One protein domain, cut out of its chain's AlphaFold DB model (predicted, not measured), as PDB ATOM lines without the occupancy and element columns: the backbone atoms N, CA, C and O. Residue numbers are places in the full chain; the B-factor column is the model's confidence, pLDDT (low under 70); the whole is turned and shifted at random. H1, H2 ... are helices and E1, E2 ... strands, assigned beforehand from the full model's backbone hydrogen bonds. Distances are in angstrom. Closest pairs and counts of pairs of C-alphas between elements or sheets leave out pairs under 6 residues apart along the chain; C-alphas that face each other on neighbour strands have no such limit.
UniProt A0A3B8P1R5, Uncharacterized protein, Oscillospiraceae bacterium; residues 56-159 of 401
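This is residues 56 to 159 of the 401 residues of an uncharacterized protein of Oscillospiraceae bacterium (UniProt A0A3B8P1R5). Two small three-stranded sheets, E1 E2 E3 and E4 E5 E6, follow one another along the long axis; helix H2 covers the second over E5, and the free tip of a long loop, residues 133 to 139, sticks out. The stretch after H2 ties back to the first sheet, residues 118 to 119 pairing in parallel with residues 96 to 97 of E3. The printed part has 104 residues, with three named helices and six named strands in the order E1 E2 H1 E3 E4 H2 E5 E6 H3; both sheets are mixed, in the orders E1 E2 E3 and E4 E5 E6. The class is mixed, helices and strands, with under half of the residues in named elements. The whole is compact, with a radius of gyration of the C-alphas of 14.3 A, yet elongated, spanning 47 by 29 by 21 A.

Begin at E1, residues 59 to 62, and E2, residues 65 to 69: they form an antiparallel hairpin, with N 60 and O 67 2.8 A apart, within hydrogen-bond range. E3, residues 95 to 97, is the parallel neighbour of E2, with N 97 and O 68 at 2.8 A. H1, residues 70 to 76, only grazes this sheet; its closest C-alphas to E3 are those of Val 70 and Tyr 97, 5.9 A. E2, H1 and E3 make a strand-helix-strand unit, two parallel neighbour strands with a helix between, and its crossover is right-handed. Next find E4, residues 102 to 105, and E5, residues 123 to 126, parallel at 32 degrees, with N 125 and O 103 at 2.8 A. H2, residues 107 to 113, completes a second such unit, E4, H2, E5, also right-handed. H2 is over E5 at a height over the sheet of 8.4 A and runs along the strands, at 5 degrees to E5 on the local plane; their closest C-alphas, Ser 107 and Trp 126, are 6.0 A apart. E6, residues 144 to 146, forms an antiparallel hairpin with E5, with N 145 and O 124 at 2.8 A. H3, residues 153 to 157, only grazes the second sheet; the closest C-alphas of E6 and H3, Leu 145 and Leu 156, are 7.0 A apart. In H1 and H2 every O i to N i+4 pair is within hydrogen-bond range; in H3 it is 0 of 1, beside 1 of 2 O i to N i+3 pairs.

Find C-alpha 59 at (210.632, 209.514, 158.168), where E1 begins. E2 is 12.2 A from first to last C-alpha, H1 and H2 10.1 A each, and E5 10.4 A. H3 ends at C-alpha 157, (226.193, 183.749, 155.638).

Gly 64 and Tyr 134 have the two C-alphas farthest apart, 48.1 A. The printed part has no cut. The links H1 to E3 and E5 to E6 are long. The mean pLDDT of the printed part is 93.9; look at residues 133 to 136 for values under 70.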
ATOM      1  N   GLU A  56     214.551 214.127 157.809       95.06
ATOM      2  CA  GLU A  56     213.203 214.392 158.309       95.06
ATOM      3  C   GLU A  56     212.118 214.253 157.234       95.06
ATOM      4  O   GLU A  56     210.975 213.932 157.560       95.06
ATOM      5  N   ASN A  57     212.467 214.460 155.958       96.31
ATOM      6  CA  ASN A  57     211.526 214.347 154.841       96.31
ATOM      7  C   ASN A  57     211.167 212.893 154.506       96.31
ATOM      8  O   ASN A  57     210.181 212.662 153.809       96.31
ATOM      9  N   TYR A  58     211.954 211.931 154.992       97.50
ATOM     10  CA  TYR A  58     211.823 210.510 154.670       97.50
ATOM     11  C   TYR A  58     211.534 209.661 155.906       97.50
ATOM     12  O   TYR A  58     211.734 208.452 155.888       97.50
ATOM     13  N   LEU A  59     211.055 210.268 156.994       97.50
ATOM     14  CA  LEU A  59     210.632 209.514 158.168       97.50
ATOM     15  C   LEU A  59     209.218 208.970 157.975       97.50
ATOM     16  O   LEU A  59     208.269 209.718 157.734       97.50
ATOM     17  N   ARG A  60     209.075 207.659 158.145       96.94
ATOM     18  CA  ARG A  60     207.809 206.937 158.083       96.94
ATOM     19  C   ARG A  60     207.492 206.330 159.440       96.94
ATOM     20  O   ARG A  60     208.334 205.674 160.042       96.94
ATOM     21  N   GLU A  61     206.272 206.544 159.918       97.25
ATOM     22  CA  GLU A  61     205.800 205.914 161.152       97.25
ATOM     23  C   GLU A  61     205.249 204.515 160.848       97.25
ATOM     24  O   GLU A  61     204.368 204.357 159.998       97.25
ATOM     25  N   ILE A  62     205.789 203.498 161.521       96.75
ATOM     26  CA  ILE A  62     205.395 202.089 161.413       96.75
ATOM     27  C   ILE A  62     205.346 201.534 162.834       96.75
ATOM     28  O   ILE A  62     206.308 201.671 163.581       96.75
ATOM     29  N   ASP A  63     204.218 200.937 163.221       95.50
ATOM     30  CA  ASP A  63     204.013 200.364 164.560       95.50
ATOM     31  C   ASP A  63     204.287 201.354 165.722       95.50
ATOM     32  O   ASP A  63     204.626 200.951 166.831       95.50
ATOM     33  N   GLY A  64     204.114 202.661 165.482       95.56
ATOM     34  CA  GLY A  64     204.373 203.726 166.462       95.56
ATOM     35  C   GLY A  64     205.844 204.147 166.589       95.56
ATOM     36  O   GLY A  64     206.158 205.017 167.401       95.56
ATOM     37  N   GLU A  65     206.739 203.581 165.778       97.75
ATOM     38  CA  GLU A  65     208.150 203.956 165.699       97.75
ATOM     39  C   GLU A  65     208.463 204.638 164.362       97.75
ATOM     40  O   GLU A  65     207.810 204.403 163.345       97.75
ATOM     41  N   LYS A  66     209.471 205.517 164.353       98.06
ATOM     42  CA  LYS A  66     209.910 206.210 163.136       98.06
ATOM     43  C   LYS A  66     211.026 205.427 162.468       98.06
ATOM     44  O   LYS A  66     212.064 205.219 163.085       98.06
ATOM     45  N   TYR A  67     210.844 205.083 161.204       98.44
ATOM     46  CA  TYR A  67     211.851 204.472 160.344       98.44
ATOM     47  C   TYR A  67     212.255 205.445 159.240       98.44
ATOM     48  O   TYR A  67     211.435 206.242 158.783       98.44
ATOM     49  N   PHE A  68     213.502 205.370 158.792       98.50
ATOM     50  CA  PHE A  68     213.947 206.069 157.593       98.50
ATOM     51  C   PHE A  68     213.533 205.279 156.341       98.50
ATOM     52  O   PHE A  68     213.929 204.126 156.173       98.50
ATOM     53  N   ASP A  69     212.718 205.880 155.475       98.25
ATOM     54  CA  ASP A  69     212.198 205.283 154.242       98.25
ATOM     55  C   ASP A  69     213.241 205.386 153.117       98.25
ATOM     56  O   ASP A  69     213.314 206.370 152.372       98.25
ATOM     57  N   VAL A  70     214.062 204.339 153.006       97.75
ATOM     58  CA  VAL A  70     215.120 204.200 151.994       97.75
ATOM     59  C   VAL A  70     214.517 204.233 150.592       97.75
ATOM     60  O   VAL A  70     215.073 204.854 149.684       97.75
ATOM     61  N   SER A  71     213.351 203.608 150.407       96.94
ATOM     62  CA  SER A  71     212.681 203.551 149.108       96.94
ATOM     63  C   SER A  71     212.204 204.919 148.635       96.94
ATOM     64  O   SER A  71     212.409 205.258 147.468       96.94
ATOM     65  N   ALA A  72     211.632 205.725 149.528       96.56
ATOM     66  CA  ALA A  72     211.242 207.096 149.222       96.56
ATOM     67  C   ALA A  72     212.463 207.992 148.954       96.56
ATOM     68  O   ALA A  72     212.471 208.731 147.967       96.56
ATOM     69  N   ALA A  73     213.509 207.887 149.781       96.06
ATOM     70  CA  ALA A  73     214.732 208.673 149.620       96.06
ATOM     71  C   ALA A  73     215.442 208.376 148.290       96.06
ATOM     72  O   ALA A  73     215.840 209.300 147.581       96.06
ATOM     73  N   ALA A  74     215.548 207.102 147.911       94.81
ATOM     74  CA  ALA A  74     216.168 206.697 146.655       94.81
ATOM     75  C   ALA A  74     215.334 207.063 145.416       94.81
ATOM     76  O   ALA A  74     215.893 207.290 144.344       94.81
ATOM     77  N   ALA A  75     214.003 207.136 145.544       93.81
ATOM     78  CA  ALA A  75     213.122 207.554 144.455       93.81
ATOM     79  C   ALA A  75     213.209 209.064 144.157       93.81
ATOM     80  O   ALA A  75     213.059 209.459 143.000       93.81
ATOM     81  N   ASP A  76     213.448 209.893 145.180       94.06
ATOM     82  CA  ASP A  76     213.684 211.338 145.027       94.06
ATOM     83  C   ASP A  76     215.152 211.665 144.686       94.06
ATOM     84  O   ASP A  76     215.450 212.664 144.025       94.06
ATOM     85  N   GLY A  77     216.076 210.807 145.123       89.19
ATOM     86  CA  GLY A  77     217.511 210.989 144.970       89.19
ATOM     87  C   GLY A  77     218.060 210.764 143.554       89.19
ATOM     88  O   GLY A  77     217.436 210.145 142.686       89.19
ATOM     89  N   PRO A  78     219.271 211.277 143.268       87.75
ATOM     90  CA  PRO A  78     219.940 211.036 141.998       87.75
ATOM     91  C   PRO A  78     220.342 209.561 141.855       87.75
ATOM     92  O   PRO A  78     220.852 208.952 142.793       87.75
ATOM     93  N   ARG A  79     220.228 209.003 140.643       82.44
ATOM     94  CA  ARG A  79     220.762 207.661 140.351       82.44
ATOM     95  C   ARG A  79     222.280 207.620 140.537       82.44
ATOM     96  O   ARG A  79     222.989 208.483 140.011       82.44
ATOM     97  N   ARG A  80     222.764 206.596 141.239       84.25
ATOM     98  CA  ARG A  80     224.181 206.351 141.539       84.25
ATOM     99  C   ARG A  80     224.508 204.869 141.361       84.25
ATOM    100  O   ARG A  80     223.615 204.070 141.107       84.25
ATOM    101  N   ALA A  81     225.798 204.542 141.421       89.62
ATOM    102  CA  ALA A  81     226.260 203.154 141.384       89.62
ATOM    103  C   ALA A  81     226.011 202.426 142.714       89.62
ATOM    104  O   ALA A  81     225.789 201.221 142.700       89.62
ATOM    105  N   LEU A  82     226.041 203.173 143.821       94.88
ATOM    106  CA  LEU A  82     225.856 202.688 145.179       94.88
ATOM    107  C   LEU A  82     224.820 203.545 145.914       94.88
ATOM    108  O   LEU A  82     224.655 204.736 145.615       94.88
ATOM    109  N   ASP A  83     224.166 202.923 146.884       96.31
ATOM    110  CA  ASP A  83     223.011 203.414 147.625       96.31
ATOM    111  C   ASP A  83     223.345 203.781 149.080       96.31
ATOM    112  O   ASP A  83     222.442 204.153 149.822       96.31
ATOM    113  N   ASP A  84     224.621 203.753 149.498       95.94
ATOM    114  CA  ASP A  84     225.065 204.001 150.886       95.94
ATOM    115  C   ASP A  84     224.493 205.279 151.490       95.94
ATOM    116  O   ASP A  84     224.119 205.335 152.660       95.94
ATOM    117  N   MET A  85     224.376 206.322 150.670       94.31
ATOM    118  CA  MET A  85     223.851 207.602 151.123       94.31
ATOM    119  C   MET A  85     222.382 207.536 151.559       94.31
ATOM    120  O   MET A  85     221.950 208.401 152.310       94.31
ATOM    121  N   TYR A  86     221.619 206.549 151.083       96.06
ATOM    122  CA  TYR A  86     220.234 206.300 151.486       96.06
ATOM    123  C   TYR A  86     220.145 205.465 152.767       96.06
ATOM    124  O   TYR A  86     219.051 205.144 153.215       96.06
ATOM    125  N   PHE A  87     221.280 205.166 153.394       97.06
ATOM    126  CA  PHE A  87     221.369 204.568 154.716       97.06
ATOM    127  C   PHE A  87     222.089 205.545 155.655       97.06
ATOM    128  O   PHE A  87     223.225 205.293 156.049       97.06
ATOM    129  N   PRO A  88     221.491 206.692 156.025       96.62
ATOM    130  CA  PRO A  88     222.126 207.620 156.960       96.62
ATOM    131  C   PRO A  88     222.361 206.970 158.330       96.62
ATOM    132  O   PRO A  88     221.775 205.934 158.650       96.62
ATOM    133  N   GLU A  89     223.222 207.569 159.151       95.88
ATOM    134  CA  GLU A  89     223.323 207.184 160.562       95.88
ATOM    135  C   GLU A  89     221.983 207.353 161.270       95.88
ATOM    136  O   GLU A  89     221.203 208.258 160.959       95.88
ATOM    137  N   VAL A  90     221.714 206.450 162.208       94.50
ATOM    138  CA  VAL A  90     220.458 206.438 162.949       94.50
ATOM    139  C   VAL A  90     220.457 207.579 163.964       94.50
ATOM    140  O   VAL A  90     221.056 207.487 165.031       94.50
ATOM    141  N   ASP A  91     219.773 208.666 163.606       94.50
ATOM    142  CA  ASP A  91     219.571 209.856 164.434       94.50
ATOM    143  C   ASP A  91     218.121 210.347 164.291       94.50
ATOM    144  O   ASP A  91     217.682 210.763 163.219       94.50
ATOM    145  N   GLY A  92     217.338 210.249 165.368       93.75
ATOM    146  CA  GLY A  92     215.921 210.642 165.374       93.75
ATOM    147  C   GLY A  92     214.935 209.628 164.764       93.75
ATOM    148  O   GLY A  92     213.745 209.937 164.643       93.75
ATOM    149  N   PHE A  93     215.394 208.422 164.424       97.56
ATOM    150  CA  PHE A  93     214.597 207.272 163.968       97.56
ATOM    151  C   PHE A  93     215.185 205.966 164.538       97.56
ATOM    152  O   PHE A  93     216.230 206.012 165.175       97.56
ATOM    153  N   VAL A  94     214.505 204.823 164.396       97.69
ATOM    154  CA  VAL A  94     214.936 203.548 165.015       97.69
ATOM    155  C   VAL A  94     215.677 202.622 164.056       97.69
ATOM    156  O   VAL A  94     216.473 201.805 164.499       97.69
ATOM    157  N   GLY A  95     215.430 202.742 162.753       97.75
ATOM    158  CA  GLY A  95     216.029 201.893 161.728       97.75
ATOM    159  C   GLY A  95     215.479 202.194 160.337       97.75
ATOM    160  O   GLY A  95     214.961 203.285 160.089       97.75
ATOM    161  N   TYR A  96     215.554 201.235 159.423       98.25
ATOM    162  CA  TYR A  96     215.297 201.476 158.002       98.25
ATOM    163  C   TYR A  96     214.028 200.774 157.512       98.25
ATOM    164  O   TYR A  96     213.687 199.668 157.930       98.25
ATOM    165  N   TYR A  97     213.324 201.412 156.586       98.25
ATOM    166  CA  TYR A  97     212.207 200.825 155.862       98.25
ATOM    167  C   TYR A  97     212.538 200.758 154.372       98.25
ATOM    168  O   TYR A  97     212.913 201.765 153.769       98.25
ATOM    169  N   ILE A  98     212.374 199.573 153.784       98.00
ATOM    170  CA  ILE A  98     212.546 199.341 152.351       98.00
ATOM    171  C   ILE A  98     211.269 198.699 151.811       98.00
ATOM    172  O   ILE A  98     211.024 197.517 152.042       98.00
ATOM    173  N   GLU A  99     210.452 199.458 151.077       96.62
ATOM    174  CA  GLU A  99     209.205 198.937 150.498       96.62
ATOM    175  C   GLU A  99     209.491 197.788 149.525       96.62
ATOM    176  O   GLU A  99     208.852 196.745 149.598       96.62
ATOM    177  N   LYS A 100     210.444 197.986 148.609       95.44
ATOM    178  CA  LYS A 100     210.817 197.033 147.556       95.44
ATOM    179  C   LYS A 100     212.154 197.409 146.924       95.44
ATOM    180  O   LYS A 100     212.599 198.546 147.043       95.44
ATOM    181  N   GLY A 101     212.707 196.491 146.135       95.94
ATOM    182  CA  GLY A 101     213.947 196.697 145.382       95.94
ATOM    183  C   GLY A 101     215.167 196.122 146.095       95.94
ATOM    184  O   GLY A 101     215.069 195.676 147.234       95.94
ATOM    185  N   VAL A 102     216.297 196.113 145.389       97.50
ATOM    186  CA  VAL A 102     217.597 195.674 145.910       97.50
ATOM    187  C   VAL A 102     218.528 196.876 145.891       97.50
ATOM    188  O   VAL A 102     218.722 197.462 144.825       97.50
ATOM    189  N   TYR A 103     219.075 197.230 147.049       97.56
ATOM    190  CA  TYR A 103     219.949 198.390 147.220       97.56
ATOM    191  C   TYR A 103     221.399 197.937 147.349       97.56
ATOM    192  O   TYR A 103     221.703 197.080 148.181       97.56
ATOM    193  N   LEU A 104     222.276 198.482 146.508       97.62
ATOM    194  CA  LEU A 104     223.693 198.123 146.479       97.62
ATOM    195  C   LEU A 104     224.476 199.007 147.445       97.62
ATOM    196  O   LEU A 104     224.434 200.225 147.322       97.62
ATOM    197  N   VAL A 105     225.200 198.411 148.385       97.50
ATOM    198  CA  VAL A 105     225.922 199.138 149.442       97.50
ATOM    199  C   VAL A 105     227.354 198.636 149.586       97.50
ATOM    200  O   VAL A 105     227.641 197.484 149.253       97.50
ATOM    201  N   GLU A 106     228.244 199.476 150.109       96.06
ATOM    202  CA  GLU A 106     229.598 199.078 150.499       96.06
ATOM    203  C   GLU A 106     229.571 198.151 151.730       96.06
ATOM    204  O   GLU A 106     228.578 198.069 152.462       96.06
ATOM    205  N   SER A 107     230.685 197.453 151.985       93.25
ATOM    206  CA  SER A 107     230.821 196.514 153.110       93.25
ATOM    207  C   SER A 107     230.532 197.168 154.461       93.25
ATOM    208  O   SER A 107     229.850 196.580 155.299       93.25
ATOM    209  N   ASP A 108     231.010 198.396 154.659       94.12
ATOM    210  CA  ASP A 108     230.882 199.113 155.928       94.12
ATOM    211  C   ASP A 108     229.425 199.498 156.193       94.12
ATOM    212  O   ASP A 108     228.924 199.327 157.307       94.12
ATOM    213  N   THR A 109     228.705 199.945 155.159       96.25
ATOM    214  CA  THR A 109     227.266 200.198 155.253       96.25
ATOM    215  C   THR A 109     226.513 198.903 155.521       96.25
ATOM    216  O   THR A 109     225.714 198.881 156.454       96.25
ATOM    217  N   MET A 110     226.793 197.827 154.774       95.75
ATOM    218  CA  MET A 110     226.168 196.511 154.964       95.75
ATOM    219  C   MET A 110     226.279 196.049 156.422       95.75
ATOM    220  O   MET A 110     225.271 195.752 157.052       95.75
ATOM    221  N   LEU A 111     227.491 196.035 156.985       94.00
ATOM    222  CA  LEU A 111     227.727 195.568 158.353       94.00
ATOM    223  C   LEU A 111     227.123 196.503 159.405       94.00
ATOM    224  O   LEU A 111     226.603 196.039 160.421       94.00
ATOM    225  N   ARG A 112     227.162 197.818 159.173       95.31
ATOM    226  CA  ARG A 112     226.593 198.803 160.098       95.31
ATOM    227  C   ARG A 112     225.080 198.669 160.198       95.31
ATOM    228  O   ARG A 112     224.562 198.642 161.315       95.31
ATOM    229  N   VAL A 113     224.376 198.596 159.066       96.12
ATOM    230  CA  VAL A 113     222.907 198.661 159.062       96.12
ATOM    231  C   VAL A 113     222.259 197.448 159.725       96.12
ATOM    232  O   VAL A 113     221.197 197.600 160.317       96.12
ATOM    233  N   LEU A 114     222.924 196.285 159.728       95.38
ATOM    234  CA  LEU A 114     222.467 195.063 160.412       95.38
ATOM    235  C   LEU A 114     222.265 195.231 161.923       95.38
ATOM    236  O   LEU A 114     221.559 194.440 162.540       95.38
ATOM    237  N   ASN A 115     222.857 196.262 162.528       95.38
ATOM    238  CA  ASN A 115     222.667 196.566 163.946       95.38
ATOM    239  C   ASN A 115     221.350 197.304 164.234       95.38
ATOM    240  O   ASN A 115     221.063 197.606 165.393       95.38
ATOM    241  N   TYR A 116     220.560 197.613 163.203       96.94
ATOM    242  CA  TYR A 116     219.326 198.375 163.325       96.94
ATOM    243  C   TYR A 116     218.115 197.590 162.803       96.94
ATOM    244  O   TYR A 116     218.224 196.823 161.847       96.94
ATOM    245  N   PRO A 117     216.928 197.797 163.397       96.69
ATOM    246  CA  PRO A 117     215.679 197.244 162.895       96.69
ATOM    247  C   PRO A 117     215.407 197.581 161.423       96.69
ATOM    248  O   PRO A 117     215.561 198.724 160.990       96.69
ATOM    249  N   PHE A 118     214.884 196.600 160.689       96.94
ATOM    250  CA  PHE A 118     214.381 196.777 159.331       96.94
ATOM    251  C   PHE A 118     212.899 196.415 159.206       96.94
ATOM    252  O   PHE A 118     212.381 195.555 159.924       96.94
ATOM    253  N   LYS A 119     212.214 197.062 158.257       97.25
ATOM    254  CA  LYS A 119     210.825 196.777 157.868       97.25
ATOM    255  C   LYS A 119     210.670 196.811 156.340       97.25
ATOM    256  O   LYS A 119     211.397 197.534 155.660       97.25
ATOM    257  N   GLY A 120     209.668 196.095 155.829       96.69
ATOM    258  CA  GLY A 120     209.296 196.063 154.408       96.69
ATOM    259  C   GLY A 120     209.786 194.819 153.659       96.69
ATOM    260  O   GLY A 120     210.274 193.878 154.283       96.69
ATOM    261  N   ASP A 121     209.626 194.826 152.332       97.50
ATOM    262  CA  ASP A 121     209.814 193.659 151.450       97.50
ATOM    263  C   ASP A 121     211.016 193.812 150.495       97.50
ATOM    264  O   ASP A 121     211.186 193.042 149.549       97.50
ATOM    265  N   GLY A 122     211.844 194.842 150.695       98.19
ATOM    266  CA  GLY A 122     213.066 195.044 149.919       98.19
ATOM    267  C   GLY A 122     214.230 194.135 150.321       98.19
ATOM    268  O   GLY A 122     214.100 193.206 151.120       98.19
ATOM    269  N   ALA A 123     215.400 194.439 149.769       98.50
ATOM    270  CA  ALA A 123     216.654 193.765 150.064       98.50
ATOM    271  C   ALA A 123     217.839 194.734 149.970       98.50
ATOM    272  O   ALA A 123     217.769 195.759 149.286       98.50
ATOM    273  N   ILE A 124     218.949 194.371 150.600       98.12
ATOM    274  CA  ILE A 124     220.249 195.011 150.382       98.12
ATOM    275  C   ILE A 124     221.229 193.988 149.815       98.12
ATOM    276  O   ILE A 124     221.056 192.784 149.991       98.12
ATOM    277  N   LYS A 125     222.249 194.460 149.113       97.50
ATOM    278  CA  LYS A 125     223.307 193.613 148.578       97.50
ATOM    279  C   LYS A 125     224.630 194.349 148.648       97.50
ATOM    280  O   LYS A 125     224.730 195.501 148.232       97.50
ATOM    281  N   TRP A 126     225.648 193.656 149.134       96.12
ATOM    282  CA  TRP A 126     227.003 194.173 149.112       96.12
ATOM    283  C   TRP A 126     227.533 194.231 147.668       96.12
ATOM    284  O   TRP A 126     227.464 193.248 146.924       96.12
ATOM    285  N   ASP A 127     228.047 195.388 147.259       94.69
ATOM    286  CA  ASP A 127     228.507 195.666 145.895       94.69
ATOM    287  C   ASP A 127     229.691 194.789 145.455       94.69
ATOM    288  O   ASP A 127     229.815 194.431 144.281       94.69
ATOM    289  N   GLY A 128     230.543 194.414 146.410       92.56
ATOM    290  CA  GLY A 128     231.719 193.586 146.180       92.56
ATOM    291  C   GLY A 128     231.444 192.083 146.156       92.56
ATOM    292  O   GLY A 128     232.381 191.328 145.884       92.56
ATOM    293  N   PHE A 129     230.200 191.645 146.397       93.31
ATOM    294  CA  PHE A 129     229.841 190.229 146.370       93.31
ATOM    295  C   PHE A 129     230.066 189.641 144.976       93.31
ATOM    296  O   PHE A 129     229.563 190.159 143.972       93.31
ATOM    297  N   LYS A 130     230.773 188.510 144.909       88.56
ATOM    298  CA  LYS A 130     231.028 187.802 143.654       88.56
ATOM    299  C   LYS A 130     230.642 186.330 143.790       88.56
ATOM    300  O   LYS A 130     231.250 185.633 144.600       88.56
ATOM    301  N   PRO A 131     229.686 185.833 142.982       83.69
ATOM    302  CA  PRO A 131     229.458 184.400 142.902       83.69
ATOM    303  C   PRO A 131     230.689 183.742 142.274       83.69
ATOM    304  O   PRO A 131     231.198 184.201 141.244       83.69
ATOM    305  N   GLU A 132     231.169 182.660 142.874       73.75
ATOM    306  CA  GLU A 132     232.262 181.888 142.297       73.75
ATOM    307  C   GLU A 132     231.750 181.003 141.161       73.75
ATOM    308  O   GLU A 132     231.261 179.896 141.354       73.75
ATOM    309  N   GLY A 133     231.885 181.498 139.931       60.81
ATOM    310  CA  GLY A 133     231.456 180.775 138.730       60.81
ATOM    311  C   GLY A 133     232.332 179.576 138.343       60.81
ATOM    312  O   GLY A 133     232.027 178.915 137.353       60.81
ATOM    313  N   TYR A 134     233.421 179.301 139.073       60.88
ATOM    314  CA  TYR A 134     234.284 178.141 138.813       60.88
ATOM    315  C   TYR A 134     233.606 176.816 139.173       60.88
ATOM    316  O   TYR A 134     233.988 175.767 138.648       60.88
ATOM    317  N   PHE A 135     232.584 176.859 140.028       66.12
ATOM    318  CA  PHE A 135     232.011 175.677 140.638       66.12
ATOM    319  C   PHE A 135     230.559 175.479 140.180       66.12
ATOM    320  O   PHE A 135     229.732 176.389 140.221       66.12
ATOM    321  N   GLN A 136     230.264 174.290 139.642       69.25
ATOM    322  CA  GLN A 136     229.060 173.978 138.856       69.25
ATOM    323  C   GLN A 136     227.777 173.809 139.701       69.25
ATOM    324  O   GLN A 136     226.932 172.987 139.359       69.25
ATOM    325  N   ASN A 137     227.606 174.553 140.796       82.81
ATOM    326  CA  ASN A 137     226.371 174.510 141.580       82.81
ATOM    327  C   ASN A 137     225.284 175.417 140.945       82.81
ATOM    328  O   ASN A 137     225.551 176.586 140.659       82.81
ATOM    329  N   PRO A 138     224.062 174.923 140.684       86.06
ATOM    330  CA  PRO A 138     222.967 175.705 140.111       86.06
ATOM    331  C   PRO A 138     222.281 176.649 141.113       86.06
ATOM    332  O   PRO A 138     221.536 177.535 140.680       86.06
ATOM    333  N   ASP A 139     222.501 176.484 142.415       91.75
ATOM    334  CA  ASP A 139     221.952 177.296 143.506       91.75
ATOM    335  C   ASP A 139     223.064 178.036 144.273       91.75
ATOM    336  O   ASP A 139     223.212 177.935 145.488       91.75
ATOM    337  N   GLN A 140     223.891 178.775 143.529       92.06
ATOM    338  CA  GLN A 140     224.941 179.627 144.093       92.06
ATOM    339  C   GLN A 140     224.383 180.723 145.004       92.06
ATOM    340  O   GLN A 140     223.316 181.285 144.744       92.06
ATOM    341  N   PHE A 141     225.172 181.104 146.011       94.06
ATOM    342  CA  PHE A 141     224.924 182.323 146.780       94.06
ATOM    343  C   PHE A 141     224.956 183.547 145.856       94.06
ATOM    344  O   PHE A 141     225.829 183.674 144.993       94.06
ATOM    345  N   ASP A 142     223.998 184.457 146.033       93.38
ATOM    346  CA  ASP A 142     223.805 185.614 145.154       93.38
ATOM    347  C   ASP A 142     224.068 186.965 145.835       93.38
ATOM    348  O   ASP A 142     224.050 188.006 145.161       93.38
ATOM    349  N   GLY A 143     224.338 186.968 147.141       95.69
ATOM    350  CA  GLY A 143     224.637 188.165 147.915       95.69
ATOM    351  C   GLY A 143     223.426 189.038 148.248       95.69
ATOM    352  O   GLY A 143     223.600 190.107 148.831       95.69
ATOM    353  N   VAL A 144     222.214 188.650 147.842       97.69
ATOM    354  CA  VAL A 144     220.999 189.435 148.079       97.69
ATOM    355  C   VAL A 144     220.459 189.085 149.457       97.69
ATOM    356  O   VAL A 144     220.065 187.947 149.674       97.69
ATOM    357  N   LEU A 145     220.395 190.063 150.362       98.38
ATOM    358  CA  LEU A 145     219.837 189.920 151.706       98.38
ATOM    359  C   LEU A 145     218.441 190.558 151.780       98.38
ATOM    360  O   LEU A 145     218.336 191.784 151.911       98.38
ATOM    361  N   PRO A 146     217.355 189.767 151.704       98.25
ATOM    362  CA  PRO A 146     216.006 190.263 151.922       98.25
ATOM    363  C   PRO A 146     215.836 190.790 153.345       98.25
ATOM    364  O   PRO A 146     216.352 190.204 154.299       98.25
ATOM    365  N   ILE A 147     215.028 191.839 153.512       97.94
ATOM    366  CA  ILE A 147     214.694 192.369 154.841       97.94
ATOM    367  C   ILE A 147     214.109 191.281 155.756       97.94
ATOM    368  O   ILE A 147     214.433 191.225 156.942       97.94
ATOM    369  N   SER A 148     213.315 190.363 155.202       97.12
ATOM    370  CA  SER A 148     212.723 189.236 155.935       97.12
ATOM    371  C   SER A 148     213.743 188.241 156.508       97.12
ATOM    372  O   SER A 148     213.371 187.427 157.350       97.12
ATOM    373  N   LYS A 149     215.013 188.307 156.085       97.62
ATOM    374  CA  LYS A 149     216.102 187.400 156.480       97.62
ATOM    375  C   LYS A 149     217.240 188.095 157.240       97.62
ATOM    376  O   LYS A 149     218.232 187.459 157.571       97.62
ATOM    377  N   MET A 150     217.089 189.377 157.582       95.25
ATOM    378  CA  MET A 150     218.105 190.186 158.285       95.25
ATOM    379  C   MET A 150     218.574 189.607 159.625       95.25
ATOM    380  O   MET A 150     219.705 189.842 160.031       95.25
ATOM    381  N   ASN A 151     217.703 188.865 160.308       94.81
ATOM    382  CA  ASN A 151     217.985 188.267 161.614       94.81
ATOM    383  C   ASN A 151     218.230 186.755 161.532       94.81
ATOM    384  O   ASN A 151     218.183 186.080 162.555       94.81
ATOM    385  N   ASP A 152     218.418 186.212 160.328       97.50
ATOM    386  CA  ASP A 152     218.646 184.790 160.098       97.50
ATOM    387  C   ASP A 152     220.159 184.529 159.941       97.50
ATOM    388  O   ASP A 152     220.720 184.843 158.889       97.50
ATOM    389  N   PRO A 153     220.851 183.951 160.946       96.50
ATOM    390  CA  PRO A 153     222.305 183.790 160.903       96.50
ATOM    391  C   PRO A 153     222.803 182.888 159.773       96.50
ATOM    392  O   PRO A 153     223.939 183.057 159.325       96.50
ATOM    393  N   MET A 154     221.976 181.932 159.333       97.81
ATOM    394  CA  MET A 154     222.295 181.070 158.196       97.81
ATOM    395  C   MET A 154     222.107 181.842 156.889       97.81
ATOM    396  O   MET A 154     222.973 181.799 156.031       97.81
ATOM    397  N   TYR A 155     221.033 182.624 156.738       98.00
ATOM    398  CA  TYR A 155     220.855 183.405 155.507       98.00
ATOM    399  C   TYR A 155     221.917 184.506 155.364       98.00
ATOM    400  O   TYR A 155     222.435 184.735 154.275       98.00
ATOM    401  N   LEU A 156     222.290 185.161 156.471       96.94
ATOM    402  CA  LEU A 156     223.353 186.170 156.482       96.94
ATOM    403  C   LEU A 156     224.669 185.628 155.918       96.94
ATOM    404  O   LEU A 156     225.386 186.351 155.229       96.94
ATOM    405  N   GLU A 157     224.969 184.353 156.151       95.50
ATOM    406  CA  GLU A 157     226.193 183.749 155.638       95.50
ATOM    407  C   GLU A 157     226.290 183.783 154.102       95.50
ATOM    408  O   GLU A 157     227.358 183.939 153.517       95.50
ATOM    409  N   MET A 158     225.149 183.753 153.426       95.38
ATOM    410  CA  MET A 158     225.064 183.785 151.969       95.38
ATOM    411  C   MET A 158     225.289 185.191 151.390       95.38
ATOM    412  O   MET A 158     225.372 185.354 150.169       95.38
ATOM    413  N   CYS A 159     225.320 186.218 152.245       96.44
ATOM    414  CA  CYS A 159     225.208 187.616 151.835       96.44
ATOM    415  C   CYS A 159     226.358 188.505 152.303       96.44
ATOM    416  O   CYS A 159     226.665 189.499 151.639       96.44
TER     417      CYS A 159